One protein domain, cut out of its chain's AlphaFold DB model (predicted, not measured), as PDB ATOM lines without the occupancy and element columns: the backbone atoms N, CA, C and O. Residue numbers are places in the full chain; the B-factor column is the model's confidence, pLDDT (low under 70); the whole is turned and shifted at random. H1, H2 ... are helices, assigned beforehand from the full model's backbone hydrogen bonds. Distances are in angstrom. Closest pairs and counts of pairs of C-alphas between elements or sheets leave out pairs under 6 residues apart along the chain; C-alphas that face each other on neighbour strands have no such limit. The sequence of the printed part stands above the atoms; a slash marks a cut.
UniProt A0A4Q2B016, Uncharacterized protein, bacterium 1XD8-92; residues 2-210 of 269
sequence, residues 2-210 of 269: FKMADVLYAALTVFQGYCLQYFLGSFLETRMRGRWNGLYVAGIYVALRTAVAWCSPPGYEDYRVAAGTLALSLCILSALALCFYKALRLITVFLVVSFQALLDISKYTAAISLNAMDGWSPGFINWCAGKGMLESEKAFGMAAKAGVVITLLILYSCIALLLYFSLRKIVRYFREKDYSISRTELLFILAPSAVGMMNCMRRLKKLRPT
ATOM      1  N   PHE A   2     203.824 147.394 167.345       54.09
ATOM      2  CA  PHE A   2     203.178 147.636 166.043       54.09
ATOM      3  C   PHE A   2     201.703 147.195 165.985       54.09
ATOM      4  O   PHE A   2     200.837 148.048 165.859       54.09
ATOM      5  N   LYS A   3     201.391 145.929 166.306       70.81
ATOM      6  CA  LYS A   3     200.000 145.421 166.295       70.81
ATOM      7  C   LYS A   3     198.990 146.236 167.122       70.81
ATOM      8  O   LYS A   3     197.847 146.371 166.713       70.81
ATOM      9  N   MET A   4     199.380 146.764 168.287       72.31
ATOM     10  CA  MET A   4     198.460 147.542 169.136       72.31
ATOM     11  C   MET A   4     198.265 148.964 168.606       72.31
ATOM     12  O   MET A   4     197.162 149.497 168.686       72.31
ATOM     13  N   ALA A   5     199.318 149.567 168.050       71.25
ATOM     14  CA  ALA A   5     199.224 150.867 167.397       71.25
ATOM     15  C   ALA A   5     198.341 150.791 166.143       71.25
ATOM     16  O   ALA A   5     197.485 151.652 165.964       71.25
ATOM     17  N   ASP A   6     198.467 149.722 165.353       77.75
ATOM     18  CA  ASP A   6     197.642 149.487 164.163       77.75
ATOM     19  C   ASP A   6     196.159 149.334 164.526       77.75
ATOM     20  O   ASP A   6     195.290 149.929 163.890       77.75
ATOM     21  N   VAL A   7     195.859 148.595 165.603       81.44
ATOM     22  CA  VAL A   7     194.489 148.434 166.121       81.44
ATOM     23  C   VAL A   7     193.917 149.765 166.613       81.44
ATOM     24  O   VAL A   7     192.774 150.095 166.297       81.44
ATOM     25  N   LEU A   8     194.696 150.558 167.353       80.69
ATOM     26  CA  LEU A   8     194.257 151.873 167.834       80.69
ATOM     27  C   LEU A   8     194.061 152.870 166.691       80.69
ATOM     28  O   LEU A   8     193.087 153.624 166.688       80.69
ATOM     29  N   TYR A   9     194.940 152.842 165.694       81.31
ATOM     30  CA  TYR A   9     194.809 153.642 164.484       81.31
ATOM     31  C   TYR A   9     193.561 153.251 163.681       81.31
ATOM     32  O   TYR A   9     192.805 154.125 163.245       81.31
ATOM     33  N   ALA A  10     193.287 151.950 163.536       83.12
ATOM     34  CA  ALA A  10     192.072 151.457 162.894       83.12
ATOM     35  C   ALA A  10     190.816 151.906 163.658       83.12
ATOM     36  O   ALA A  10     189.887 152.440 163.051       83.12
ATOM     37  N   ALA A  11     190.815 151.788 164.990       85.00
ATOM     38  CA  ALA A  11     189.718 152.246 165.841       85.00
ATOM     39  C   ALA A  11     189.469 153.760 165.706       85.00
ATOM     40  O   ALA A  11     188.325 154.193 165.548       85.00
ATOM     41  N   LEU A  12     190.533 154.571 165.685       85.88
ATOM     42  CA  LEU A  12     190.428 156.010 165.443       85.88
ATOM     43  C   LEU A  12     189.876 156.309 164.043       85.88
ATOM     44  O   LEU A  12     189.046 157.202 163.889       85.88
ATOM     45  N   THR A  13     190.303 155.566 163.022       85.06
ATOM     46  CA  THR A  13     189.816 155.739 161.644       85.06
ATOM     47  C   THR A  13     188.317 155.440 161.547       85.06
ATOM     48  O   THR A  13     187.575 156.203 160.927       85.06
ATOM     49  N   VAL A  14     187.840 154.395 162.232       88.06
ATOM     50  CA  VAL A  14     186.404 154.082 162.350       88.06
ATOM     51  C   VAL A  14     185.649 155.207 163.055       88.06
ATOM     52  O   VAL A  14     184.616 155.664 162.559       88.06
ATOM     53  N   PHE A  15     186.188 155.715 164.166       87.31
ATOM     54  CA  PHE A  15     185.608 156.852 164.880       87.31
ATOM     55  C   PHE A  15     185.525 158.109 163.998       87.31
ATOM     56  O   PHE A  15     184.505 158.796 163.988       87.31
ATOM     57  N   GLN A  16     186.552 158.381 163.188       87.31
ATOM     58  CA  GLN A  16     186.535 159.477 162.215       87.31
ATOM     59  C   GLN A  16     185.429 159.303 161.167       87.31
ATOM     60  O   GLN A  16     184.758 160.282 160.846       87.31
ATOM     61  N   GLY A  17     185.204 158.086 160.662       87.19
ATOM     62  CA  GLY A  17     184.096 157.793 159.746       87.19
ATOM     63  C   GLY A  17     182.725 158.062 160.374       87.19
ATOM     64  O   GLY A  17     181.859 158.665 159.740       87.19
ATOM     65  N   TYR A  18     182.551 157.706 161.648       86.75
ATOM     66  CA  TYR A  18     181.340 158.034 162.405       86.75
ATOM     67  C   TYR A  18     181.157 159.552 162.580       86.75
ATOM     68  O   TYR A  18     180.075 160.088 162.331       86.75
ATOM     69  N   CYS A  19     182.222 160.271 162.949       85.69
ATOM     70  CA  CYS A  19     182.209 161.732 163.052       85.69
ATOM     71  C   CYS A  19     181.888 162.415 161.715       85.69
ATOM     72  O   CYS A  19     181.136 163.391 161.699       85.69
ATOM     73  N   LEU A  20     182.422 161.898 160.605       85.56
ATOM     74  CA  LEU A  20     182.141 162.384 159.254       85.56
ATOM     75  C   LEU A  20     180.653 162.260 158.927       85.56
ATOM     76  O   LEU A  20     180.033 163.230 158.493       85.56
ATOM     77  N   GLN A  21     180.072 161.081 159.170       86.69
ATOM     78  CA  GLN A  21     178.648 160.833 158.955       86.69
ATOM     79  C   GLN A  21     177.784 161.762 159.814       86.69
ATOM     80  O   GLN A  21     176.827 162.343 159.304       86.69
ATOM     81  N   TYR A  22     178.110 161.906 161.103       83.81
ATOM     82  CA  TYR A  22     177.392 162.801 162.012       83.81
ATOM     83  C   TYR A  22     177.415 164.248 161.506       83.81
ATOM     84  O   TYR A  22     176.385 164.923 161.500       83.81
ATOM     85  N   PHE A  23     178.576 164.711 161.040       82.81
ATOM     86  CA  PHE A  23     178.752 166.068 160.542       82.81
ATOM     87  C   PHE A  23     178.005 166.294 159.222       82.81
ATOM     88  O   PHE A  23     177.133 167.153 159.164       82.81
ATOM     89  N   LEU A  24     178.267 165.492 158.184       79.19
ATOM     90  CA  LEU A  24     177.616 165.649 156.877       79.19
ATOM     91  C   LEU A  24     176.104 165.410 156.946       79.19
ATOM     92  O   LEU A  24     175.342 166.172 156.362       79.19
ATOM     93  N   GLY A  25     175.660 164.397 157.694       77.69
ATOM     94  CA  GLY A  25     174.239 164.097 157.874       77.69
ATOM     95  C   GLY A  25     173.466 165.167 158.648       77.69
ATOM     96  O   GLY A  25     172.250 165.239 158.507       77.69
ATOM     97  N   SER A  26     174.145 166.015 159.427       77.12
ATOM     98  CA  SER A  26     173.496 167.148 160.100       77.12
ATOM     99  C   SER A  26     173.180 168.309 159.150       77.12
ATOM    100  O   SER A  26     172.308 169.112 159.464       77.12
ATOM    101  N   PHE A  27     173.870 168.410 158.007       71.88
ATOM    102  CA  PHE A  27     173.746 169.546 157.080       71.88
ATOM    103  C   PHE A  27     173.207 169.176 155.696       71.88
ATOM    104  O   PHE A  27     172.647 170.030 155.012       71.88
ATOM    105  N   LEU A  28     173.414 167.939 155.246       73.31
ATOM    106  CA  LEU A  28     173.075 167.497 153.900       73.31
ATOM    107  C   LEU A  28     172.015 166.406 153.930       73.31
ATOM    108  O   LEU A  28     172.124 165.412 154.649       73.31
ATOM    109  N   GLU A  29     171.025 166.553 153.058       74.44
ATOM    110  CA  GLU A  29     170.000 165.541 152.864       74.44
ATOM    111  C   GLU A  29     170.561 164.365 152.047       74.44
ATOM    112  O   GLU A  29     171.218 164.535 151.008       74.44
ATOM    113  N   THR A  30     170.342 163.151 152.553       70.75
ATOM    114  CA  THR A  30     170.860 161.925 151.935       70.75
ATOM    115  C   THR A  30     170.148 161.631 150.614       70.75
ATOM    116  O   THR A  30     168.936 161.790 150.483       70.75
ATOM    117  N   ARG A  31     170.909 161.203 149.600       64.69
ATOM    118  CA  ARG A  31     170.385 160.901 148.259       64.69
ATOM    119  C   ARG A  31     169.550 159.619 148.233       64.69
ATOM    120  O   ARG A  31     168.589 159.530 147.477       64.69
ATOM    121  N   MET A  32     169.925 158.641 149.052       58.59
ATOM    122  CA  MET A  32     169.240 157.358 149.195       58.59
ATOM    123  C   MET A  32     168.412 157.364 150.491       58.59
ATOM    124  O   MET A  32     168.882 157.832 151.528       58.59
ATOM    125  N   ARG A  33     167.193 156.811 150.459       52.06
ATOM    126  CA  ARG A  33     166.266 156.753 151.605       52.06
ATOM    127  C   ARG A  33     166.410 155.411 152.329       52.06
ATOM    128  O   ARG A  33     165.693 154.465 152.038       52.06
ATOM    129  N   GLY A  34     167.379 155.306 153.236       62.75
ATOM    130  CA  GLY A  34     167.672 154.069 153.965       62.75
ATOM    131  C   GLY A  34     168.384 154.337 155.287       62.75
ATOM    132  O   GLY A  34     169.350 155.097 155.330       62.75
ATOM    133  N   ARG A  35     167.927 153.694 156.374       61.91
ATOM    134  CA  ARG A  35     168.452 153.894 157.745       61.91
ATOM    135  C   ARG A  35     169.946 153.555 157.882       61.91
ATOM    136  O   ARG A  35     170.609 154.055 158.783       61.91
ATOM    137  N   TRP A  36     170.470 152.757 156.953       68.12
ATOM    138  CA  TRP A  36     171.851 152.277 156.921       68.12
ATOM    139  C   TRP A  36     172.788 153.116 156.045       68.12
ATOM    140  O   TRP A  36     173.994 152.901 156.080       68.12
ATOM    141  N   ASN A  37     172.282 154.094 155.287       70.81
ATOM    142  CA  ASN A  37     173.102 154.827 154.310       70.81
ATOM    143  C   ASN A  37     174.256 155.589 154.950       70.81
ATOM    144  O   ASN A  37     175.343 155.642 154.389       70.81
ATOM    145  N   GLY A  38     174.046 156.121 156.153       72.25
ATOM    146  CA  GLY A  38     175.124 156.752 156.901       72.25
ATOM    147  C   GLY A  38     176.244 155.769 157.263       72.25
ATOM    148  O   GLY A  38     177.413 156.088 157.061       72.25
ATOM    149  N   LEU A  39     175.889 154.557 157.708       80.19
ATOM    150  CA  LEU A  39     176.858 153.506 158.037       80.19
ATOM    151  C   LEU A  39     177.628 153.036 156.796       80.19
ATOM    152  O   LEU A  39     178.828 152.798 156.889       80.19
ATOM    153  N   TYR A  40     176.977 152.978 155.629       81.25
ATOM    154  CA  TYR A  40     177.659 152.710 154.359       81.25
ATOM    155  C   TYR A  40     178.693 153.793 154.019       81.25
ATOM    156  O   TYR A  40     179.817 153.460 153.659       81.25
ATOM    157  N   VAL A  41     178.360 155.080 154.186       81.25
ATOM    158  CA  VAL A  41     179.305 156.191 153.948       81.25
ATOM    159  C   VAL A  41     180.500 156.116 154.898       81.25
ATOM    160  O   VAL A  41     181.641 156.238 154.455       81.25
ATOM    161  N   ALA A  42     180.255 155.876 156.190       84.56
ATOM    162  CA  ALA A  42     181.317 155.705 157.178       84.56
ATOM    163  C   ALA A  42     182.206 154.493 156.848       84.56
ATOM    164  O   ALA A  42     183.429 154.605 156.883       84.56
ATOM    165  N   GLY A  43     181.606 153.363 156.463       86.00
ATOM    166  CA  GLY A  43     182.325 152.151 156.070       86.00
ATOM    167  C   GLY A  43     183.207 152.353 154.837       86.00
ATOM    168  O   GLY A  43     184.385 152.006 154.866       86.00
ATOM    169  N   ILE A  44     182.679 152.983 153.781       88.56
ATOM    170  CA  ILE A  44     183.446 153.275 152.559       88.56
ATOM    171  C   ILE A  44     184.574 154.271 152.852       88.56
ATOM    172  O   ILE A  44     185.687 154.088 152.366       88.56
ATOM    173  N   TYR A  45     184.330 155.292 153.680       87.69
ATOM    174  CA  TYR A  45     185.377 156.224 154.104       87.69
ATOM    175  C   TYR A  45     186.530 155.507 154.811       87.69
ATOM    176  O   TYR A  45     187.694 155.734 154.477       87.69
ATOM    177  N   VAL A  46     186.217 154.621 155.761       88.50
ATOM    178  CA  VAL A  46     187.221 153.834 156.489       88.50
ATOM    179  C   VAL A  46     187.987 152.924 155.532       88.50
ATOM    180  O   VAL A  46     189.215 152.894 155.589       88.50
ATOM    181  N   ALA A  47     187.298 152.235 154.620       87.38
ATOM    182  CA  ALA A  47     187.921 151.360 153.628       87.38
ATOM    183  C   ALA A  47     188.873 152.130 152.695       87.38
ATOM    184  O   ALA A  47     190.017 151.730 152.505       87.38
ATOM    185  N   LEU A  48     188.448 153.283 152.171       86.81
ATOM    186  CA  LEU A  48     189.289 154.112 151.304       86.81
ATOM    187  C   LEU A  48     190.490 154.696 152.059       86.81
ATOM    188  O   LEU A  48     191.600 154.703 151.539       86.81
ATOM    189  N   ARG A  49     190.306 155.150 153.306       82.25
ATOM    190  CA  ARG A  49     191.407 155.663 154.140       82.25
ATOM    191  C   ARG A  49     192.420 154.582 154.506       82.25
ATOM    192  O   ARG A  49     193.618 154.841 154.454       82.25
ATOM    193  N   THR A  50     191.950 153.390 154.861       81.25
ATOM    194  CA  THR A  50     192.823 152.249 155.172       81.25
ATOM    195  C   THR A  50     193.562 151.755 153.929       81.25
ATOM    196  O   THR A  50     194.751 151.464 154.027       81.25
ATOM    197  N   ALA A  51     192.925 151.774 152.754       83.50
ATOM    198  CA  ALA A  51     193.584 151.495 151.479       83.50
ATOM    199  C   ALA A  51     194.691 152.515 151.160       83.50
ATOM    200  O   ALA A  51     195.793 152.122 150.794       83.50
ATOM    201  N   VAL A  52     194.451 153.817 151.371       79.44
ATOM    202  CA  VAL A  52     195.490 154.854 151.204       79.44
ATOM    203  C   VAL A  52     196.666 154.630 152.160       79.44
ATOM    204  O   VAL A  52     197.814 154.777 151.749       79.44
ATOM    205  N   ALA A  53     196.400 154.236 153.408       71.31
ATOM    206  CA  ALA A  53     197.452 153.913 154.373       71.31
ATOM    207  C   ALA A  53     198.271 152.674 153.964       71.31
ATOM    208  O   ALA A  53     199.470 152.633 154.205       71.31
ATOM    209  N   TRP A  54     197.643 151.691 153.313       72.88
ATOM    210  CA  TRP A  54     198.325 150.523 152.746       72.88
ATOM    211  C   TRP A  54     199.155 150.855 151.501       72.88
ATOM    212  O   TRP A  54     200.230 150.293 151.311       72.88
ATOM    213  N   CYS A  55     198.671 151.766 150.654       66.88
ATOM    214  CA  CYS A  55     199.359 152.170 149.428       66.88
ATOM    215  C   CYS A  55     200.522 153.146 149.663       66.88
ATOM    216  O   CYS A  55     201.327 153.338 148.755       66.88
ATOM    217  N   SER A  56     200.619 153.768 150.843       56.22
ATOM    218  CA  SER A  56     201.703 154.691 151.189       56.22
ATOM    219  C   SER A  56     202.733 153.992 152.089       56.22
ATOM    220  O   SER A  56     202.511 153.913 153.299       56.22
ATOM    221  N   PRO A  57     203.862 153.484 151.555       51.03
ATOM    222  CA  PRO A  57     204.903 152.885 152.384       51.03
ATOM    223  C   PRO A  57     205.510 153.919 153.354       51.03
ATOM    224  O   PRO A  57     205.625 155.098 153.007       51.03
ATOM    225  N   PRO A  58     205.915 153.509 154.572       47.53
ATOM    226  CA  PRO A  58     206.541 154.386 155.557       47.53
ATOM    227  C   PRO A  58     208.004 154.644 155.164       47.53
ATOM    228  O   PRO A  58     208.922 154.056 155.728       47.53
ATOM    229  N   GLY A  59     208.238 155.483 154.156       44.97
ATOM    230  CA  GLY A  59     209.583 155.763 153.656       44.97
ATOM    231  C   GLY A  59     209.687 157.145 153.025       44.97
ATOM    232  O   GLY A  59     209.058 157.388 152.005       44.97
ATOM    233  N   TYR A  60     210.503 158.000 153.654       45.38
ATOM    234  CA  TYR A  60     210.849 159.383 153.295       45.38
ATOM    235  C   TYR A  60     209.666 160.366 153.188       45.38
ATOM    236  O   TYR A  60     208.894 160.365 152.234       45.38
ATOM    237  N   GLU A  61     209.548 161.254 154.188       51.62
ATOM    238  CA  GLU A  61     208.624 162.395 154.167       51.62
ATOM    239  C   GLU A  61     209.070 163.444 153.139       51.62
ATOM    240  O   GLU A  61     209.567 164.518 153.472       51.62
ATOM    241  N   ASP A  62     208.860 163.143 151.864       61.62
ATOM    242  CA  ASP A  62     208.821 164.171 150.843       61.62
ATOM    243  C   ASP A  62     207.537 164.982 151.012       61.62
ATOM    244  O   ASP A  62     206.421 164.450 151.038       61.62
ATOM    245  N   TYR A  63     207.674 166.308 151.051       63.03
ATOM    246  CA  TYR A  63     206.540 167.237 151.116       63.03
ATOM    247  C   TYR A  63     205.490 166.957 150.022       63.03
ATOM    248  O   TYR A  63     204.301 167.216 150.213       63.03
ATOM    249  N   ARG A  64     205.924 166.408 148.876       65.88
ATOM    250  CA  ARG A  64     205.070 166.007 147.750       65.88
ATOM    251  C   ARG A  64     204.139 164.856 148.117       65.88
ATOM    252  O   ARG A  64     202.982 164.873 147.709       65.88
ATOM    253  N   VAL A  65     204.618 163.894 148.901       67.75
ATOM    254  CA  VAL A  65     203.843 162.732 149.358       67.75
ATOM    255  C   VAL A  65     202.832 163.160 150.421       67.75
ATOM    256  O   VAL A  65     201.664 162.772 150.351       67.75
ATOM    257  N   ALA A  66     203.225 164.045 151.342       67.19
ATOM    258  CA  ALA A  66     202.308 164.629 152.324       67.19
ATOM    259  C   ALA A  66     201.198 165.457 151.647       67.19
ATOM    260  O   ALA A  66     200.010 165.255 151.916       67.19
ATOM    261  N   ALA A  67     201.565 166.332 150.705       70.06
ATOM    262  CA  ALA A  67     200.609 167.109 149.918       70.06
ATOM    263  C   ALA A  67     199.697 166.211 149.063       70.06
ATOM    264  O   ALA A  67     198.489 166.445 149.001       70.06
ATOM    265  N   GLY A  68     200.245 165.154 148.456       73.44
ATOM    266  CA  GLY A  68     199.484 164.163 147.694       73.44
ATOM    267  C   GLY A  68     198.484 163.394 148.558       73.44
ATOM    268  O   GLY A  68     197.334 163.222 148.165       73.44
ATOM    269  N   THR A  69     198.873 163.013 149.775       75.62
ATOM    270  CA  THR A  69     197.993 162.321 150.729       75.62
ATOM    271  C   THR A  69     196.843 163.219 151.187       75.62
ATOM    272  O   THR A  69     195.693 162.774 151.257       75.62
ATOM    273  N   LEU A  70     197.118 164.503 151.446       76.75
ATOM    274  CA  LEU A  70     196.079 165.493 151.744       76.75
ATOM    275  C   LEU A  70     195.136 165.688 150.550       76.75
ATOM    276  O   LEU A  70     193.918 165.640 150.726       76.75
ATOM    277  N   ALA A  71     195.667 165.823 149.333       80.06
ATOM    278  CA  ALA A  71     194.861 165.951 148.121       80.06
ATOM    279  C   ALA A  71     193.963 164.722 147.893       80.06
ATOM    280  O   ALA A  71     192.759 164.871 147.691       80.06
ATOM    281  N   LEU A  72     194.506 163.508 148.024       81.94
ATOM    282  CA  LEU A  72     193.743 162.259 147.935       81.94
ATOM    283  C   LEU A  72     192.635 162.196 148.984       81.94
ATOM    284  O   LEU A  72     191.516 161.788 148.679       81.94
ATOM    285  N   SER A  73     192.909 162.648 150.208       81.31
ATOM    286  CA  SER A  73     191.895 162.681 151.257       81.31
ATOM    287  C   SER A  73     190.736 163.631 150.958       81.31
ATOM    288  O   SER A  73     189.580 163.276 151.194       81.31
ATOM    289  N   LEU A  74     191.031 164.796 150.376       80.06
ATOM    290  CA  LEU A  74     190.021 165.746 149.917       80.06
ATOM    291  C   LEU A  74     189.215 165.171 148.750       80.06
ATOM    292  O   LEU A  74     187.996 165.318 148.742       80.06
ATOM    293  N   CYS A  75     189.864 164.472 147.815       84.12
ATOM    294  CA  CYS A  75     189.197 163.783 146.709       84.12
ATOM    295  C   CYS A  75     188.261 162.666 147.193       84.12
ATOM    296  O   CYS A  75     187.146 162.540 146.698       84.12
ATOM    297  N   ILE A  76     188.676 161.874 148.185       85.75
ATOM    298  CA  ILE A  76     187.830 160.828 148.782       85.75
ATOM    299  C   ILE A  76     186.607 161.454 149.458       85.75
ATOM    300  O   ILE A  76     185.478 161.016 149.236       85.75
ATOM    301  N   LEU A  77     186.815 162.490 150.273       83.25
ATOM    302  CA  LEU A  77     185.732 163.180 150.973       83.25
ATOM    303  C   LEU A  77     184.769 163.874 150.001       83.25
ATOM    304  O   LEU A  77     183.557 163.822 150.208       83.25
ATOM    305  N   SER A  78     185.286 164.494 148.938       83.12
ATOM    306  CA  SER A  78     184.458 165.126 147.912       83.12
ATOM    307  C   SER A  78     183.657 164.084 147.135       83.12
ATOM    308  O   SER A  78     182.445 164.238 147.019       83.12
ATOM    309  N   ALA A  79     184.271 162.978 146.701       84.06
ATOM    310  CA  ALA A  79     183.574 161.885 146.030       84.06
ATOM    311  C   ALA A  79     182.449 161.304 146.904       84.06
ATOM    312  O   ALA A  79     181.316 161.171 146.444       84.06
ATOM    313  N   LEU A  80     182.713 161.049 148.189       84.00
ATOM    314  CA  LEU A  80     181.697 160.576 149.135       84.00
ATOM    315  C   LEU A  80     180.548 161.575 149.306       84.00
ATOM    316  O   LEU A  80     179.379 161.180 149.286       84.00
ATOM    317  N   ALA A  81     180.860 162.867 149.433       79.62
ATOM    318  CA  ALA A  81     179.847 163.910 149.532       79.62
ATOM    319  C   ALA A  81     178.963 163.962 148.269       79.62
ATOM    320  O   ALA A  81     177.742 164.047 148.376       79.62
ATOM    321  N   LEU A  82     179.562 163.855 147.079       80.19
ATOM    322  CA  LEU A  82     178.860 163.907 145.791       80.19
ATOM    323  C   LEU A  82     178.002 162.671 145.508       80.19
ATOM    324  O   LEU A  82     176.895 162.783 144.974       80.19
ATOM    325  N   CYS A  83     178.504 161.486 145.847       78.56
ATOM    326  CA  CYS A  83     177.808 160.233 145.582       78.56
ATOM    327  C   CYS A  83     176.583 160.058 146.489       78.56
ATOM    328  O   CYS A  83     175.526 159.630 146.019       78.56
ATOM    329  N   PHE A  84     176.702 160.403 147.775       75.75
ATOM    330  CA  PHE A  84     175.702 160.045 148.787       75.75
ATOM    331  C   PHE A  84     174.769 161.182 149.211       75.75
ATOM    332  O   PHE A  84     173.719 160.899 149.796       75.75
ATOM    333  N   TYR A  85     175.084 162.439 148.893       76.56
ATOM    334  CA  TYR A  85     174.273 163.590 149.287       76.56
ATOM    335  C   TYR A  85     173.747 164.357 148.074       76.56
ATOM    336  O   TYR A  85     174.400 164.470 147.041       76.56
ATOM    337  N   LYS A  86     172.514 164.866 148.177       63.62
ATOM    338  CA  LYS A  86     171.745 165.346 147.015       63.62
ATOM    339  C   LYS A  86     172.063 166.792 146.590       63.62
ATOM    340  O   LYS A  86     171.401 167.321 145.703       63.62
ATOM    341  N   ALA A  87     173.065 167.447 147.180       54.94
ATOM    342  CA  ALA A  87     173.319 168.874 146.973       54.94
ATOM    343  C   ALA A  87     174.759 169.170 146.523       54.94
ATOM    344  O   ALA A  87     175.687 169.153 147.315       54.94
ATOM    345  N   LEU A  88     174.929 169.544 145.255       56.47
ATOM    346  CA  LEU A  88     176.146 170.149 144.706       56.47
ATOM    347  C   LEU A  88     176.126 171.667 144.955       56.47
ATOM    348  O   LEU A  88     175.862 172.461 144.057       56.47
ATOM    349  N   ARG A  89     176.317 172.092 146.207       64.94
ATOM    350  CA  ARG A  89     176.372 173.521 146.574       64.94
ATOM    351  C   ARG A  89     177.713 173.853 147.211       64.94
ATOM    352  O   ARG A  89     178.357 172.980 147.773       64.94
ATOM    353  N   LEU A  90     178.080 175.136 147.220       65.38
ATOM    354  CA  LEU A  90     179.272 175.671 147.905       65.38
ATOM    355  C   LEU A  90     179.403 175.181 149.369       65.38
ATOM    356  O   LEU A  90     180.500 175.058 149.902       65.38
ATOM    357  N   ILE A  91     178.269 174.831 149.983       67.75
ATOM    358  CA  ILE A  91     178.142 174.242 151.319       67.75
ATOM    359  C   ILE A  91     178.851 172.877 151.436       67.75
ATOM    360  O   ILE A  91     179.469 172.617 152.461       67.75
ATOM    361  N   THR A  92     178.824 172.005 150.420       74.94
ATOM    362  CA  THR A  92     179.508 170.696 150.498       74.94
ATOM    363  C   THR A  92     181.017 170.830 150.446       74.94
ATOM    364  O   THR A  92     181.710 170.179 151.222       74.94
ATOM    365  N   VAL A  93     181.519 171.722 149.589       75.00
ATOM    366  CA  VAL A  93     182.944 172.073 149.535       75.00
ATOM    367  C   VAL A  93     183.385 172.615 150.891       75.00
ATOM    368  O   VAL A  93     184.376 172.148 151.446       75.00
ATOM    369  N   PHE A  94     182.601 173.526 151.469       74.56
ATOM    370  CA  PHE A  94     182.848 174.050 152.806       74.56
ATOM    371  C   PHE A  94     182.881 172.943 153.874       74.56
ATOM    372  O   PHE A  94     183.816 172.905 154.670       74.56
ATOM    373  N   LEU A  95     181.914 172.022 153.886       77.69
ATOM    374  CA  LEU A  95     181.852 170.926 154.861       77.69
ATOM    375  C   LEU A  95     183.051 169.975 154.745       77.69
ATOM    376  O   LEU A  95     183.644 169.615 155.760       77.69
ATOM    377  N   VAL A  96     183.432 169.598 153.521       82.62
ATOM    378  CA  VAL A  96     184.581 168.716 153.261       82.62
ATOM    379  C   VAL A  96     185.885 169.369 153.721       82.62
ATOM    380  O   VAL A  96     186.648 168.759 154.471       82.62
ATOM    381  N   VAL A  97     186.112 170.626 153.328       80.12
ATOM    382  CA  VAL A  97     187.304 171.394 153.717       80.12
ATOM    383  C   VAL A  97     187.349 171.601 155.233       80.12
ATOM    384  O   VAL A  97     188.391 171.385 155.847       80.12
ATOM    385  N   SER A  98     186.219 171.946 155.855       78.94
ATOM    386  CA  SER A  98     186.127 172.141 157.308       78.94
ATOM    387  C   SER A  98     186.426 170.855 158.073       78.94
ATOM    388  O   SER A  98     187.187 170.874 159.036       78.94
ATOM    389  N   PHE A  99     185.863 169.725 157.642       82.69
ATOM    390  CA  PHE A  99     186.102 168.440 158.291       82.69
ATOM    391  C   PHE A  99     187.575 168.023 158.195       82.69
ATOM    392  O   PHE A  99     188.167 167.636 159.201       82.69
ATOM    393  N   GLN A 100     188.189 168.167 157.017       83.38
ATOM    394  CA  GLN A 100     189.610 167.872 156.828       83.38
ATOM    395  C   GLN A 100     190.497 168.796 157.680       83.38
ATOM    396  O   GLN A 100     191.387 168.309 158.373       83.38
ATOM    397  N   ALA A 101     190.203 170.102 157.728       79.62
ATOM    398  CA  ALA A 101     190.923 171.040 158.591       79.62
ATOM    399  C   ALA A 101     190.847 170.632 160.068       79.62
ATOM    400  O   ALA A 101     191.852 170.664 160.770       79.62
ATOM    401  N   LEU A 102     189.670 170.229 160.550       82.94
ATOM    402  CA  LEU A 102     189.478 169.806 161.939       82.94
ATOM    403  C   LEU A 102     190.202 168.496 162.258       82.94
ATOM    404  O   LEU A 102     190.739 168.351 163.356       82.94
ATOM    405  N   LEU A 103     190.251 167.554 161.312       82.25
ATOM    406  CA  LEU A 103     191.050 166.336 161.456       82.25
ATOM    407  C   LEU A 103     192.536 166.655 161.607       82.25
ATOM    408  O   LEU A 103     193.190 166.097 162.483       82.25
ATOM    409  N   ASP A 104     193.061 167.556 160.784       81.50
ATOM    410  CA  ASP A 104     194.478 167.896 160.827       81.50
ATOM    411  C   ASP A 104     194.793 168.716 162.085       81.50
ATOM    412  O   ASP A 104     195.674 168.345 162.860       81.50
ATOM    413  N   ILE A 105     194.003 169.754 162.381       79.69
ATOM    414  CA  ILE A 105     194.159 170.575 163.591       79.69
ATOM    415  C   ILE A 105     194.073 169.714 164.854       79.69
ATOM    416  O   ILE A 105     194.936 169.840 165.715       79.69
ATOM    417  N   SER A 106     193.098 168.807 164.973       83.44
ATOM    418  CA  SER A 106     192.975 167.949 166.165       83.44
ATOM    419  C   SER A 106     194.200 167.054 166.379       83.44
ATOM    420  O   SER A 106     194.651 166.918 167.516       83.44
ATOM    421  N   LYS A 107     194.791 166.507 165.308       81.81
ATOM    422  CA  LYS A 107     196.036 165.725 165.378       81.81
ATOM    423  C   LYS A 107     197.223 166.579 165.809       81.81
ATOM    424  O   LYS A 107     197.940 166.191 166.728       81.81
ATOM    425  N   TYR A 108     197.415 167.740 165.182       77.69
ATOM    426  CA  TYR A 108     198.530 168.629 165.514       77.69
ATOM    427  C   TYR A 108     198.411 169.190 166.927       77.69
ATOM    428  O   TYR A 108     199.389 169.191 167.668       77.69
ATOM    429  N   THR A 109     197.220 169.630 167.326       77.19
ATOM    430  CA  THR A 109     196.971 170.128 168.679       77.19
ATOM    431  C   THR A 109     197.210 169.033 169.712       77.19
ATOM    432  O   THR A 109     197.933 169.285 170.667       77.19
ATOM    433  N   ALA A 110     196.702 167.814 169.506       80.56
ATOM    434  CA  ALA A 110     196.945 166.709 170.433       80.56
ATOM    435  C   ALA A 110     198.437 166.346 170.538       80.56
ATOM    436  O   ALA A 110     198.935 166.115 171.638       80.56
ATOM    437  N   ALA A 111     199.161 166.346 169.414       75.50
ATOM    438  CA  ALA A 111     200.598 166.090 169.399       75.50
ATOM    439  C   ALA A 111     201.385 167.178 170.147       75.50
ATOM    440  O   ALA A 111     202.255 166.861 170.953       75.50
ATOM    441  N   ILE A 112     201.053 168.457 169.935       77.19
ATOM    442  CA  ILE A 112     201.683 169.582 170.644       77.19
ATOM    443  C   ILE A 112     201.363 169.526 172.142       77.19
ATOM    444  O   ILE A 112     202.260 169.709 172.961       77.19
ATOM    445  N   SER A 113     200.110 169.245 172.510       72.56
ATOM    446  CA  SER A 113     199.694 169.117 173.908       72.56
ATOM    447  C   SER A 113     200.430 167.989 174.622       72.56
ATOM    448  O   SER A 113     200.846 168.174 175.759       72.56
ATOM    449  N   LEU A 114     200.645 166.850 173.961       72.62
ATOM    450  CA  LEU A 114     201.420 165.766 174.558       72.62
ATOM    451  C   LEU A 114     202.915 166.044 174.609       72.62
ATOM    452  O   LEU A 114     203.543 165.684 175.596       72.62
ATOM    453  N   ASN A 115     203.469 166.735 173.616       69.56
ATOM    454  CA  ASN A 115     204.868 167.154 173.659       69.56
ATOM    455  C   ASN A 115     205.130 168.164 174.792       69.56
ATOM    456  O   ASN A 115     206.201 168.183 175.383       69.56
ATOM    457  N   ALA A 116     204.137 168.980 175.155       69.12
ATOM    458  CA  ALA A 116     204.211 169.814 176.357       69.12
ATOM    459  C   ALA A 116     204.149 168.992 177.665       69.12
ATOM    460  O   ALA A 116     204.572 169.472 178.712       69.12
ATOM    461  N   MET A 117     203.632 167.759 177.613       63.09
ATOM    462  CA  MET A 117     203.494 166.834 178.747       63.09
ATOM    463  C   MET A 117     204.576 165.740 178.779       63.09
ATOM    464  O   MET A 117     204.473 164.812 179.584       63.09
ATOM    465  N   ASP A 118     205.611 165.836 177.939       61.09
ATOM    466  CA  ASP A 118     206.591 164.771 177.655       61.09
ATOM    467  C   ASP A 118     207.395 164.299 178.892       61.09
ATOM    468  O   ASP A 118     207.970 163.214 178.909       61.09
ATOM    469  N   GLY A 119     207.364 165.063 179.992       61.06
ATOM    470  CA  GLY A 119     207.967 164.690 181.279       61.06
ATOM    471  C   GLY A 119     207.080 163.862 182.224       61.06
ATOM    472  O   GLY A 119     207.584 163.316 183.207       61.06
ATOM    473  N   TRP A 120     205.772 163.741 181.970       59.81
ATOM    474  CA  TRP A 120     204.857 163.085 182.914       59.81
ATOM    475  C   TRP A 120     205.003 161.557 182.921       59.81
ATOM    476  O   TRP A 120     205.002 160.946 183.990       59.81
ATOM    477  N   SER A 121     205.180 160.926 181.752       63.25
ATOM    478  CA  SER A 121     205.283 159.461 181.672       63.25
ATOM    479  C   SER A 121     206.600 158.901 182.234       63.25
ATOM    480  O   SER A 121     206.525 157.947 183.015       63.25
ATOM    481  N   PRO A 122     207.793 159.481 181.968       63.16
ATOM    482  CA  PRO A 122     209.036 159.004 182.573       63.16
ATOM    483  C   PRO A 122     209.096 159.348 184.066       63.16
ATOM    484  O   PRO A 122     209.578 158.544 184.859       63.16
ATOM    485  N   GLY A 123     208.553 160.508 184.465       65.94
ATOM    486  CA  GLY A 123     208.480 160.934 185.864       65.94
ATOM    487  C   GLY A 123     207.640 159.992 186.726       65.94
ATOM    488  O   GLY A 123     208.035 159.667 187.844       65.94
ATOM    489  N   PHE A 124     206.532 159.477 186.188       67.12
ATOM    490  CA  PHE A 124     205.704 158.484 186.873       67.12
ATOM    491  C   PHE A 124     206.426 157.140 187.047       67.12
ATOM    492  O   PHE A 124     206.383 156.547 188.124       67.12
ATOM    493  N   ILE A 125     207.148 156.680 186.018       68.25
ATOM    494  CA  ILE A 125     207.942 155.443 186.089       68.25
ATOM    495  C   ILE A 125     209.083 155.591 187.108       68.25
ATOM    496  O   ILE A 125     209.286 154.695 187.926       68.25
ATOM    497  N   ASN A 126     209.784 156.728 187.103       67.88
ATOM    498  CA  ASN A 126     210.880 157.005 188.034       67.88
ATOM    499  C   ASN A 126     210.392 157.112 189.489       67.88
ATOM    500  O   ASN A 126     211.016 156.582 190.405       67.88
ATOM    501  N   TRP A 127     209.227 157.727 189.710       71.81
ATOM    502  CA  TRP A 127     208.576 157.764 191.021       71.81
ATOM    503  C   TRP A 127     208.191 156.363 191.525       71.81
ATOM    504  O   TRP A 127     208.412 156.047 192.696       71.81
ATOM    505  N   CYS A 128     207.678 155.492 190.649       68.00
ATOM    506  CA  CYS A 128     207.390 154.096 190.995       68.00
ATOM    507  C   CYS A 128     208.662 153.285 191.298       68.00
ATOM    508  O   CYS A 128     208.647 152.452 192.205       68.00
ATOM    509  N   ALA A 129     209.760 153.542 190.582       66.44
ATOM    510  CA  ALA A 129     211.055 152.919 190.853       66.44
ATOM    511  C   ALA A 129     211.614 153.348 192.222       66.44
ATOM    512  O   ALA A 129     212.032 152.498 193.004       66.44
ATOM    513  N   GLY A 130     211.522 154.640 192.562       69.25
ATOM    514  CA  GLY A 130     211.965 155.181 193.853       69.25
ATOM    515  C   GLY A 130     211.191 154.655 195.069       69.25
ATOM    516  O   GLY A 130     211.701 154.696 196.184       69.25
ATOM    517  N   LYS A 131     209.981 154.113 194.870       77.12
ATOM    518  CA  LYS A 131     209.196 153.437 195.918       77.12
ATOM    519  C   LYS A 131     209.526 151.948 196.103       77.12
ATOM    520  O   LYS A 131     208.856 151.289 196.891       77.12
ATOM    521  N   GLY A 132     210.509 151.403 195.381       61.09
ATOM    522  CA  GLY A 132     210.902 149.993 195.496       61.09
ATOM    523  C   GLY A 132     209.903 149.000 194.884       61.09
ATOM    524  O   GLY A 132     210.037 147.801 195.074       61.09
ATOM    525  N   MET A 133     208.906 149.462 194.119       58.97
ATOM    526  CA  MET A 133     207.902 148.582 193.491       58.97
ATOM    527  C   MET A 133     208.417 147.845 192.237       58.97
ATOM    528  O   MET A 133     207.692 147.035 191.660       58.97
ATOM    529  N   LEU A 134     209.642 148.131 191.782       58.66
ATOM    530  CA  LEU A 134     210.224 147.624 190.532       58.66
ATOM    531  C   LEU A 134     211.565 146.912 190.791       58.66
ATOM    532  O   LEU A 134     212.590 147.289 190.238       58.66
ATOM    533  N   GLU A 135     211.564 145.874 191.631       56.56
ATOM    534  CA  GLU A 135     212.773 145.105 192.003       56.56
ATOM    535  C   GLU A 135     213.324 144.181 190.895       56.56
ATOM    536  O   GLU A 135     214.396 143.603 191.047       56.56
ATOM    537  N   SER A 136     212.630 144.025 189.760       63.19
ATOM    538  CA  SER A 136     213.037 143.100 188.693       63.19
ATOM    539  C   SER A 136     213.218 143.799 187.346       63.19
ATOM    540  O   SER A 136     212.329 144.512 186.879       63.19
ATOM    541  N   GLU A 137     214.323 143.504 186.658       66.62
ATOM    542  CA  GLU A 137     214.631 143.967 185.294       66.62
ATOM    543  C   GLU A 137     213.481 143.669 184.305       66.62
ATOM    544  O   GLU A 137     213.118 144.487 183.453       66.62
ATOM    545  N   LYS A 138     212.803 142.527 184.493       68.44
ATOM    546  CA  LYS A 138     211.616 142.132 183.716       68.44
ATOM    547  C   LYS A 138     210.382 142.983 184.041       68.44
ATOM    548  O   LYS A 138     209.586 143.266 183.145       68.44
ATOM    549  N   ALA A 139     210.223 143.411 185.295       67.06
ATOM    550  CA  ALA A 139     209.127 144.277 185.728       67.06
ATOM    551  C   ALA A 139     209.302 145.710 185.201       67.06
ATOM    552  O   ALA A 139     208.339 146.305 184.714       67.06
ATOM    553  N   PHE A 140     210.535 146.224 185.186       68.25
ATOM    554  CA  PHE A 140     210.851 147.525 184.593       68.25
ATOM    555  C   PHE A 140     210.589 147.545 183.079       68.25
ATOM    556  O   PHE A 140     209.917 148.444 182.570       68.25
ATOM    557  N   GLY A 141     211.022 146.505 182.354       70.44
ATOM    558  CA  GLY A 141     210.749 146.372 180.920       70.44
ATOM    559  C   GLY A 141     209.252 146.302 180.581       70.44
ATOM    560  O   GLY A 141     208.820 146.845 179.560       70.44
ATOM    561  N   MET A 142     208.434 145.676 181.436       71.50
ATOM    562  CA  MET A 142     206.973 145.684 181.293       71.50
ATOM    563  C   MET A 142     206.363 147.056 181.601       71.50
ATOM    564  O   MET A 142     205.511 147.512 180.839       71.50
ATOM    565  N   ALA A 143     206.826 147.738 182.651       71.69
ATOM    566  CA  ALA A 143     206.360 149.074 183.017       71.69
ATOM    567  C   ALA A 143     206.671 150.115 181.930       71.69
ATOM    568  O   ALA A 143     205.801 150.905 181.572       71.69
ATOM    569  N   ALA A 144     207.864 150.072 181.332       71.12
ATOM    570  CA  ALA A 144     208.235 150.955 180.230       71.12
ATOM    571  C   ALA A 144     207.355 150.724 178.989       71.12
ATOM    572  O   ALA A 144     206.824 151.672 178.409       71.12
ATOM    573  N   LYS A 145     207.122 149.458 178.608       75.81
ATOM    574  CA  LYS A 145     206.206 149.119 177.504       75.81
ATOM    575  C   LYS A 145     204.778 149.583 177.792       75.81
ATOM    576  O   LYS A 145     204.137 150.134 176.899       75.81
ATOM    577  N   ALA A 146     204.297 149.387 179.019       76.31
ATOM    578  CA  ALA A 146     202.988 149.863 179.451       76.31
ATOM    579  C   ALA A 146     202.904 151.395 179.394       76.31
ATOM    580  O   ALA A 146     201.933 151.920 178.862       76.31
ATOM    581  N   GLY A 147     203.943 152.108 179.838       75.88
ATOM    582  CA  GLY A 147     204.026 153.567 179.781       75.88
ATOM    583  C   GLY A 147     203.865 154.111 178.363       75.88
ATOM    584  O   GLY A 147     203.029 154.980 178.133       75.88
ATOM    585  N   VAL A 148     204.574 153.544 177.383       77.06
ATOM    586  CA  VAL A 148     204.430 153.993 175.988       77.06
ATOM    587  C   VAL A 148     203.043 153.665 175.419       77.06
ATOM    588  O   VAL A 148     202.468 154.477 174.694       77.06
ATOM    589  N   VAL A 149     202.468 152.505 175.759       80.00
ATOM    590  CA  VAL A 149     201.089 152.157 175.363       80.00
ATOM    591  C   VAL A 149     200.088 153.149 175.962       80.00
ATOM    592  O   VAL A 149     199.187 153.600 175.259       80.00
ATOM    593  N   ILE A 150     200.267 153.535 177.227       81.19
ATOM    594  CA  ILE A 150     199.434 154.529 177.911       81.19
ATOM    595  C   ILE A 150     199.550 155.892 177.221       81.19
ATOM    596  O   ILE A 150     198.528 156.496 176.906       81.19
ATOM    597  N   THR A 151     200.761 156.358 176.908       80.25
ATOM    598  CA  THR A 151     200.957 157.623 176.179       80.25
ATOM    599  C   THR A 151     200.269 157.601 174.811       80.25
ATOM    600  O   THR A 151     199.612 158.572 174.436       80.25
ATOM    601  N   LEU A 152     200.341 156.480 174.086       82.12
ATOM    602  CA  LEU A 152     199.676 156.311 172.793       82.12
ATOM    603  C   LEU A 152     198.139 156.312 172.920       82.12
ATOM    604  O   LEU A 152     197.447 156.945 172.121       82.12
ATOM    605  N   LEU A 153     197.598 155.647 173.946       84.62
ATOM    606  CA  LEU A 153     196.166 155.657 174.258       84.62
ATOM    607  C   LEU A 153     195.666 157.065 174.594       84.62
ATOM    608  O   LEU A 153     194.610 157.473 174.104       84.62
ATOM    609  N   ILE A 154     196.427 157.820 175.390       85.19
ATOM    610  CA  ILE A 154     196.108 159.210 175.731       85.19
ATOM    611  C   ILE A 154     196.122 160.082 174.470       85.19
ATOM    612  O   ILE A 154     195.181 160.848 174.269       85.19
ATOM    613  N   LEU A 155     197.121 159.930 173.589       85.19
ATOM    614  CA  LEU A 155     197.204 160.677 172.327       85.19
ATOM    615  C   LEU A 155     195.952 160.473 171.479       85.19
ATOM    616  O   LEU A 155     195.286 161.439 171.106       85.19
ATOM    617  N   TYR A 156     195.608 159.219 171.192       85.88
ATOM    618  CA  TYR A 156     194.461 158.914 170.342       85.88
ATOM    619  C   TYR A 156     193.132 159.321 170.979       85.88
ATOM    620  O   TYR A 156     192.255 159.831 170.278       85.88
ATOM    621  N   SER A 157     193.004 159.180 172.300       85.38
ATOM    622  CA  SER A 157     191.825 159.651 173.034       85.38
ATOM    623  C   SER A 157     191.696 161.175 172.966       85.38
ATOM    624  O   SER A 157     190.606 161.689 172.719       85.38
ATOM    625  N   CYS A 158     192.804 161.910 173.105       87.81
ATOM    626  CA  CYS A 158     192.836 163.366 172.981       87.81
ATOM    627  C   CYS A 158     192.419 163.820 171.572       87.81
ATOM    628  O   CYS A 158     191.554 164.685 171.440       87.81
ATOM    629  N   ILE A 159     192.945 163.178 170.519       86.88
ATOM    630  CA  ILE A 159     192.557 163.454 169.124       86.88
ATOM    631  C   ILE A 159     191.051 163.243 168.927       86.88
ATOM    632  O   ILE A 159     190.370 164.119 168.392       86.88
ATOM    633  N   ALA A 160     190.519 162.103 169.375       88.75
ATOM    634  CA  ALA A 160     189.103 161.774 169.238       88.75
ATOM    635  C   ALA A 160     188.199 162.783 169.969       88.75
ATOM    636  O   ALA A 160     187.217 163.261 169.397       88.75
ATOM    637  N   LEU A 161     188.551 163.153 171.204       90.19
ATOM    638  CA  LEU A 161     187.799 164.122 172.006       90.19
ATOM    639  C   LEU A 161     187.820 165.524 171.388       90.19
ATOM    640  O   LEU A 161     186.765 166.151 171.271       90.19
ATOM    641  N   LEU A 162     188.992 166.001 170.956       86.94
ATOM    642  CA  LEU A 162     189.139 167.306 170.310       86.94
ATOM    643  C   LEU A 162     188.346 167.378 169.007       86.94
ATOM    644  O   LEU A 162     187.633 168.358 168.777       86.94
ATOM    645  N   LEU A 163     188.419 166.333 168.179       87.06
ATOM    646  CA  LEU A 163     187.641 166.239 166.949       87.06
ATOM    647  C   LEU A 163     186.136 166.270 167.247       87.06
ATOM    648  O   LEU A 163     185.406 167.086 166.682       87.06
ATOM    649  N   TYR A 164     185.671 165.418 168.162       86.88
ATOM    650  CA  TYR A 164     184.255 165.308 168.506       86.88
ATOM    651  C   TYR A 164     183.693 166.610 169.080       86.88
ATOM    652  O   TYR A 164     182.641 167.079 168.639       86.88
ATOM    653  N   PHE A 165     184.393 167.219 170.040       82.81
ATOM    654  CA  PHE A 165     183.952 168.464 170.660       82.81
ATOM    655  C   PHE A 165     183.914 169.611 169.646       82.81
ATOM    656  O   PHE A 165     182.940 170.364 169.617       82.81
ATOM    657  N   SER A 166     184.919 169.700 168.771       81.12
ATOM    658  CA  SER A 166     184.970 170.727 167.725       81.12
ATOM    659  C   SER A 166     183.797 170.601 166.756       81.12
ATOM    660  O   SER A 166     183.090 171.578 166.514       81.12
ATOM    661  N   LEU A 167     183.522 169.387 166.266       81.19
ATOM    662  CA  LEU A 167     182.389 169.131 165.374       81.19
ATOM    663  C   LEU A 167     181.053 169.409 166.066       81.19
ATOM    664  O   LEU A 167     180.192 170.076 165.497       81.19
ATOM    665  N   ARG A 168     180.882 168.956 167.313       80.19
ATOM    666  CA  ARG A 168     179.650 169.181 168.080       80.19
ATOM    667  C   ARG A 168     179.402 170.666 168.333       80.19
ATOM    668  O   ARG A 168     178.255 171.102 168.251       80.19
ATOM    669  N   LYS A 169     180.452 171.443 168.618       73.62
ATOM    670  CA  LYS A 169     180.365 172.898 168.803       73.62
ATOM    671  C   LYS A 169     179.923 173.592 167.514       73.62
ATOM    672  O   LYS A 169     179.034 174.432 167.572       73.62
ATOM    673  N   ILE A 170     180.478 173.196 166.367       71.75
ATOM    674  CA  ILE A 170     180.101 173.736 165.053       71.75
ATOM    675  C   ILE A 170     178.644 173.398 164.720       71.75
ATOM    676  O   ILE A 170     177.864 174.295 164.420       71.75
ATOM    677  N   VAL A 171     178.250 172.125 164.829       72.62
ATOM    678  CA  VAL A 171     176.873 171.689 164.542       72.62
ATOM    679  C   VAL A 171     175.866 172.416 165.431       72.62
ATOM    680  O   VAL A 171     174.845 172.880 164.934       72.62
ATOM    681  N   ARG A 172     176.151 172.564 166.733       68.75
ATOM    682  CA  ARG A 172     175.293 173.335 167.647       68.75
ATOM    683  C   ARG A 172     175.203 174.804 167.247       68.75
ATOM    684  O   ARG A 172     174.097 175.314 167.149       68.75
ATOM    685  N   TYR A 173     176.337 175.441 166.953       67.00
ATOM    686  CA  TYR A 173     176.384 176.850 166.562       67.00
ATOM    687  C   TYR A 173     175.541 177.146 165.316       67.00
ATOM    688  O   TYR A 173     174.812 178.133 165.283       67.00
ATOM    689  N   PHE A 174     175.608 176.277 164.305       64.62
ATOM    690  CA  PHE A 174     174.800 176.430 163.096       64.62
ATOM    691  C   PHE A 174     173.329 176.060 163.300       64.62
ATOM    692  O   PHE A 174     172.472 176.673 162.683       64.62
ATOM    693  N   ARG A 175     173.018 175.077 164.156       63.22
ATOM    694  CA  ARG A 175     171.632 174.669 164.430       63.22
ATOM    695  C   ARG A 175     170.865 175.697 165.263       63.22
ATOM    696  O   ARG A 175     169.660 175.814 165.122       63.22
ATOM    697  N   GLU A 176     171.555 176.408 166.145       55.41
ATOM    698  CA  GLU A 176     170.965 177.447 166.999       55.41
ATOM    699  C   GLU A 176     170.726 178.759 166.230       55.41
ATOM    700  O   GLU A 176     169.870 179.558 166.599       55.41
ATOM    701  N   LYS A 177     171.433 178.947 165.109       53.66
ATOM    702  CA  LYS A 177     171.181 179.997 164.120       53.66
ATOM    703  C   LYS A 177     170.399 179.430 162.931       53.66
ATOM    704  O   LYS A 177     170.956 179.256 161.852       53.66
ATOM    705  N   ASP A 178     169.115 179.145 163.123       44.59
ATOM    706  CA  ASP A 178     168.192 178.778 162.039       44.59
ATOM    707  C   ASP A 178     168.087 179.926 161.008       44.59
ATOM    708  O   ASP A 178     167.233 180.798 161.133       44.59
ATOM    709  N   TYR A 179     168.973 179.978 160.003       50.41
ATOM    710  CA  TYR A 179     168.869 180.921 158.881       50.41
ATOM    711  C   TYR A 179     169.428 180.378 157.559       50.41
ATOM    712  O   TYR A 179     170.459 179.706 157.486       50.41
ATOM    713  N   SER A 180     168.732 180.739 156.478       43.94
ATOM    714  CA  SER A 180     169.122 180.572 155.080       43.94
ATOM    715  C   SER A 180     170.510 181.170 154.818       43.94
ATOM    716  O   SER A 180     170.677 182.388 154.786       43.94
ATOM    717  N   ILE A 181     171.496 180.296 154.623       49.38
ATOM    718  CA  ILE A 181     172.921 180.611 154.442       49.38
ATOM    719  C   ILE A 181     173.129 181.684 153.354       49.38
ATOM    720  O   ILE A 181     173.011 181.402 152.158       49.38
ATOM    721  N   SER A 182     173.490 182.904 153.762       46.97
ATOM    722  CA  SER A 182     174.011 183.943 152.867       46.97
ATOM    723  C   SER A 182     175.488 183.672 152.544       46.97
ATOM    724  O   SER A 182     176.272 183.283 153.412       46.97
ATOM    725  N   ARG A 183     175.891 183.864 151.277       51.34
ATOM    726  CA  ARG A 183     177.211 183.469 150.735       51.34
ATOM    727  C   ARG A 183     178.410 184.146 151.422       51.34
ATOM    728  O   ARG A 183     179.524 183.639 151.321       51.34
ATOM    729  N   THR A 184     178.201 185.269 152.106       49.12
ATOM    730  CA  THR A 184     179.256 186.095 152.715       49.12
ATOM    731  C   THR A 184     179.664 185.636 154.116       49.12
ATOM    732  O   THR A 184     180.844 185.707 154.454       49.12
ATOM    733  N   GLU A 185     178.744 185.076 154.907       53.12
ATOM    734  CA  GLU A 185     179.058 184.534 156.241       53.12
ATOM    735  C   GLU A 185     179.873 183.233 156.149       53.12
ATOM    736  O   GLU A 185     180.757 182.973 156.965       53.12
ATOM    737  N   LEU A 186     179.642 182.450 155.090       55.66
ATOM    738  CA  LEU A 186     180.375 181.213 154.818       55.66
ATOM    739  C   LEU A 186     181.848 181.482 154.461       55.66
ATOM    740  O   LEU A 186     182.730 180.732 154.873       55.66
ATOM    741  N   LEU A 187     182.128 182.577 153.744       52.19
ATOM    742  CA  LEU A 187     183.488 183.022 153.409       52.19
ATOM    743  C   LEU A 187     184.270 183.475 154.651       52.19
ATOM    744  O   LEU A 187     185.459 183.173 154.765       52.19
ATOM    745  N   PHE A 188     183.600 184.120 155.609       53.72
ATOM    746  CA  PHE A 188     184.207 184.532 156.880       53.72
ATOM    747  C   PHE A 188     184.578 183.348 157.786       53.72
ATOM    748  O   PHE A 188     185.532 183.451 158.552       53.72
ATOM    749  N   ILE A 189     183.879 182.211 157.673       56.22
ATOM    750  CA  ILE A 189     184.215 180.965 158.389       56.22
ATOM    751  C   ILE A 189     185.232 180.118 157.598       56.22
ATOM    752  O   ILE A 189     186.088 179.458 158.189       56.22
ATOM    753  N   LEU A 190     185.206 180.178 156.261       52.44
ATOM    754  CA  LEU A 190     186.178 179.507 155.391       52.44
ATOM    755  C   LEU A 190     187.584 180.121 155.524       52.44
ATOM    756  O   LEU A 190     188.566 179.379 155.553       52.44
ATOM    757  N   ALA A 191     187.691 181.444 155.680       52.09
ATOM    758  CA  ALA A 191     188.964 182.151 155.823       52.09
ATOM    759  C   ALA A 191     189.856 181.623 156.973       52.09
ATOM    760  O   ALA A 191     191.003 181.276 156.695       52.09
ATOM    761  N   PRO A 192     189.392 181.455 158.230       54.19
ATOM    762  CA  PRO A 192     190.231 180.907 159.296       54.19
ATOM    763  C   PRO A 192     190.595 179.430 159.084       54.19
ATOM    764  O   PRO A 192     191.691 179.027 159.467       54.19
ATOM    765  N   SER A 193     189.746 178.628 158.427       54.69
ATOM    766  CA  SER A 193     190.080 177.232 158.090       54.69
ATOM    767  C   SER A 193     191.152 177.130 156.991       54.69
ATOM    768  O   SER A 193     192.100 176.356 157.127       54.69
ATOM    769  N   ALA A 194     191.079 177.983 155.962       54.69
ATOM    770  CA  ALA A 194     192.071 178.076 154.891       54.69
ATOM    771  C   ALA A 194     193.398 178.680 155.384       54.69
ATOM    772  O   ALA A 194     194.473 178.179 155.056       54.69
ATOM    773  N   VAL A 195     193.337 179.706 156.240       53.62
ATOM    774  CA  VAL A 195     194.509 180.279 156.922       53.62
ATOM    775  C   VAL A 195     195.118 179.265 157.899       53.62
ATOM    776  O   VAL A 195     196.340 179.184 158.006       53.62
ATOM    777  N   GLY A 196     194.304 178.435 158.558       56.47
ATOM    778  CA  GLY A 196     194.746 177.313 159.390       56.47
ATOM    779  C   GLY A 196     195.515 176.250 158.599       56.47
ATOM    780  O   GLY A 196     196.621 175.886 158.997       56.47
ATOM    781  N   MET A 197     194.994 175.823 157.442       53.12
ATOM    782  CA  MET A 197     195.704 174.921 156.522       53.12
ATOM    783  C   MET A 197     196.996 175.552 155.981       53.12
ATOM    784  O   MET A 197     198.041 174.903 155.966       53.12
ATOM    785  N   MET A 198     196.972 176.835 155.602       56.22
ATOM    786  CA  MET A 198     198.155 177.531 155.084       56.22
ATOM    787  C   MET A 198     199.232 177.748 156.161       56.22
ATOM    788  O   MET A 198     200.426 177.635 155.878       56.22
ATOM    789  N   ASN A 199     198.836 177.982 157.415       47.66
ATOM    790  CA  ASN A 199     199.755 178.049 158.552       47.66
ATOM    791  C   ASN A 199     200.300 176.669 158.943       47.66
ATOM    792  O   ASN A 199     201.461 176.569 159.336       47.66
ATOM    793  N   CYS A 200     199.509 175.606 158.800       49.88
ATOM    794  CA  CYS A 200     199.963 174.232 158.995       49.88
ATOM    795  C   CYS A 200     201.023 173.837 157.946       49.88
ATOM    796  O   CYS A 200     202.105 173.370 158.300       49.88
ATOM    797  N   MET A 201     200.795 174.184 156.676       46.75
ATOM    798  CA  MET A 201     201.773 174.023 155.590       46.75
ATOM    799  C   MET A 201     203.026 174.899 155.771       46.75
ATOM    800  O   MET A 201     204.140 174.477 155.463       46.75
ATOM    801  N   ARG A 202     202.895 176.120 156.314       30.91
ATOM    802  CA  ARG A 202     204.053 176.969 156.660       30.91
ATOM    803  C   ARG A 202     204.834 176.464 157.875       30.91
ATOM    804  O   ARG A 202     206.048 176.640 157.904       30.91
ATOM    805  N   ARG A 203     204.185 175.818 158.854       32.81
ATOM    806  CA  ARG A 203     204.888 175.120 159.945       32.81
ATOM    807  C   ARG A 203     205.636 173.892 159.432       32.81
ATOM    808  O   ARG A 203     206.757 173.692 159.875       32.81
ATOM    809  N   LEU A 204     205.104 173.165 158.446       37.12
ATOM    810  CA  LEU A 204     205.845 172.107 157.736       37.12
ATOM    811  C   LEU A 204     207.110 172.640 157.041       37.12
ATOM    812  O   LEU A 204     208.141 171.986 157.095       37.12
ATOM    813  N   LYS A 205     207.092 173.864 156.492       35.81
ATOM    814  CA  LYS A 205     208.319 174.530 155.997       35.81
ATOM    815  C   LYS A 205     209.335 174.880 157.095       35.81
ATOM    816  O   LYS A 205     210.493 175.120 156.771       35.81
ATOM    817  N   LYS A 206     208.916 174.973 158.364       28.88
ATOM    818  CA  LYS A 206     209.784 175.353 159.495       28.88
ATOM    819  C   LYS A 206     210.223 174.164 160.357       28.88
ATOM    820  O   LYS A 206     211.172 174.320 161.120       28.88
ATOM    821  N   LEU A 207     209.617 172.985 160.194       33.16
ATOM    822  CA  LEU A 207     210.240 171.728 160.602       33.16
ATOM    823  C   LEU A 207     211.333 171.382 159.582       33.16
ATOM    824  O   LEU A 207     211.103 170.666 158.612       33.16
ATOM    825  N   ARG A 208     212.542 171.909 159.800       30.81
ATOM    826  CA  ARG A 208     213.746 171.252 159.279       30.81
ATOM    827  C   ARG A 208     213.763 169.804 159.808       30.81
ATOM    828  O   ARG A 208     213.357 169.593 160.951       30.81
ATOM    829  N   PRO A 209     214.267 168.816 159.049       37.34
ATOM    830  CA  PRO A 209     214.427 167.432 159.513       37.34
ATOM    831  C   PRO A 209     215.502 167.245 160.609       37.34
ATOM    832  O   PRO A 209     215.947 166.130 160.865       37.34
ATOM    833  N   THR A 210     215.884 168.314 161.301       40.12
ATOM    834  CA  THR A 210     216.859 168.355 162.391       40.12
ATOM    835  C   THR A 210     216.313 169.251 163.489       40.12
ATOM    836  O   THR A 210     216.673 170.414 163.557       40.12
TER     837      THR A 210
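AT A GLANCE: This is residues 2 to 210 of the 269 residues of an uncharacterized protein of bacterium 1XD8-92 (UniProt A0A4Q2B016). Five helices, H1, H2, H3, H4 and H6, form an elongated up-and-down bundle, each running against the one before it, with contacts that go round from H1 through H2, H3, H4 and H6 back to H1. H7 packs on H4 outside this bundle, while at one end short H5 and the first part of H6 make a hairpin reaching beyond H1 to H4. The 209 printed residues have seven named helices, H1 to H7 in chain order, and no named strand; the class is all helix. The whole is only just loose, close to compact, with a radius of gyration of the C-alphas of 20.4 A and spans of 66 by 41 by 38 A.

HOW THE PARTS SIT: H1, residues 2 to 27, and H2, residues 37 to 55, form a hairpin at a steep tilt of 40 degrees; their closest C-alphas, Gly 17 and Ala 42, are 4.3 A apart. H3, residues 63 to 84, touches H2 at 21 degrees, shallow. H4, residues 90 to 115, touches H3 at Val 96 and Leu 77, the closest C-alphas, 6.1 A apart. H5, residues 120 to 130, touches H6, residues 137 to 176, along residues 143 to 151 of H6 alone. H6 touches H4, with C-alphas 159 and 106 closest at 5.4 A, and runs the same way as H1 at 6 degrees. H7, residues 183 to 204, touches H4, with C-alphas 193 and 101 closest at 6.3 A. Every O i to N i+4 pair is within hydrogen-bond range in H2 to H6, 21 of 22 in H1 and 15 of 18 in H7.

IN THESE COORDINATES: H1, 37.8 A long, begins at C-alpha 2 (203.178, 147.636, 166.043). H4 measures 37.3 A and H6 58.0 A. H7, 31.6 A long with a kink of 28 degrees near residue 190, ends at C-alpha 204 (205.845, 172.107, 157.736).

THE WHOLE: The farthest C-alphas, Glu 135 and Ser 182, are 67.4 A apart. The printed part has no cut and no long link. Mean pLDDT of the printed part is 70.1; 88 residues are under 70, among them 172 to 210.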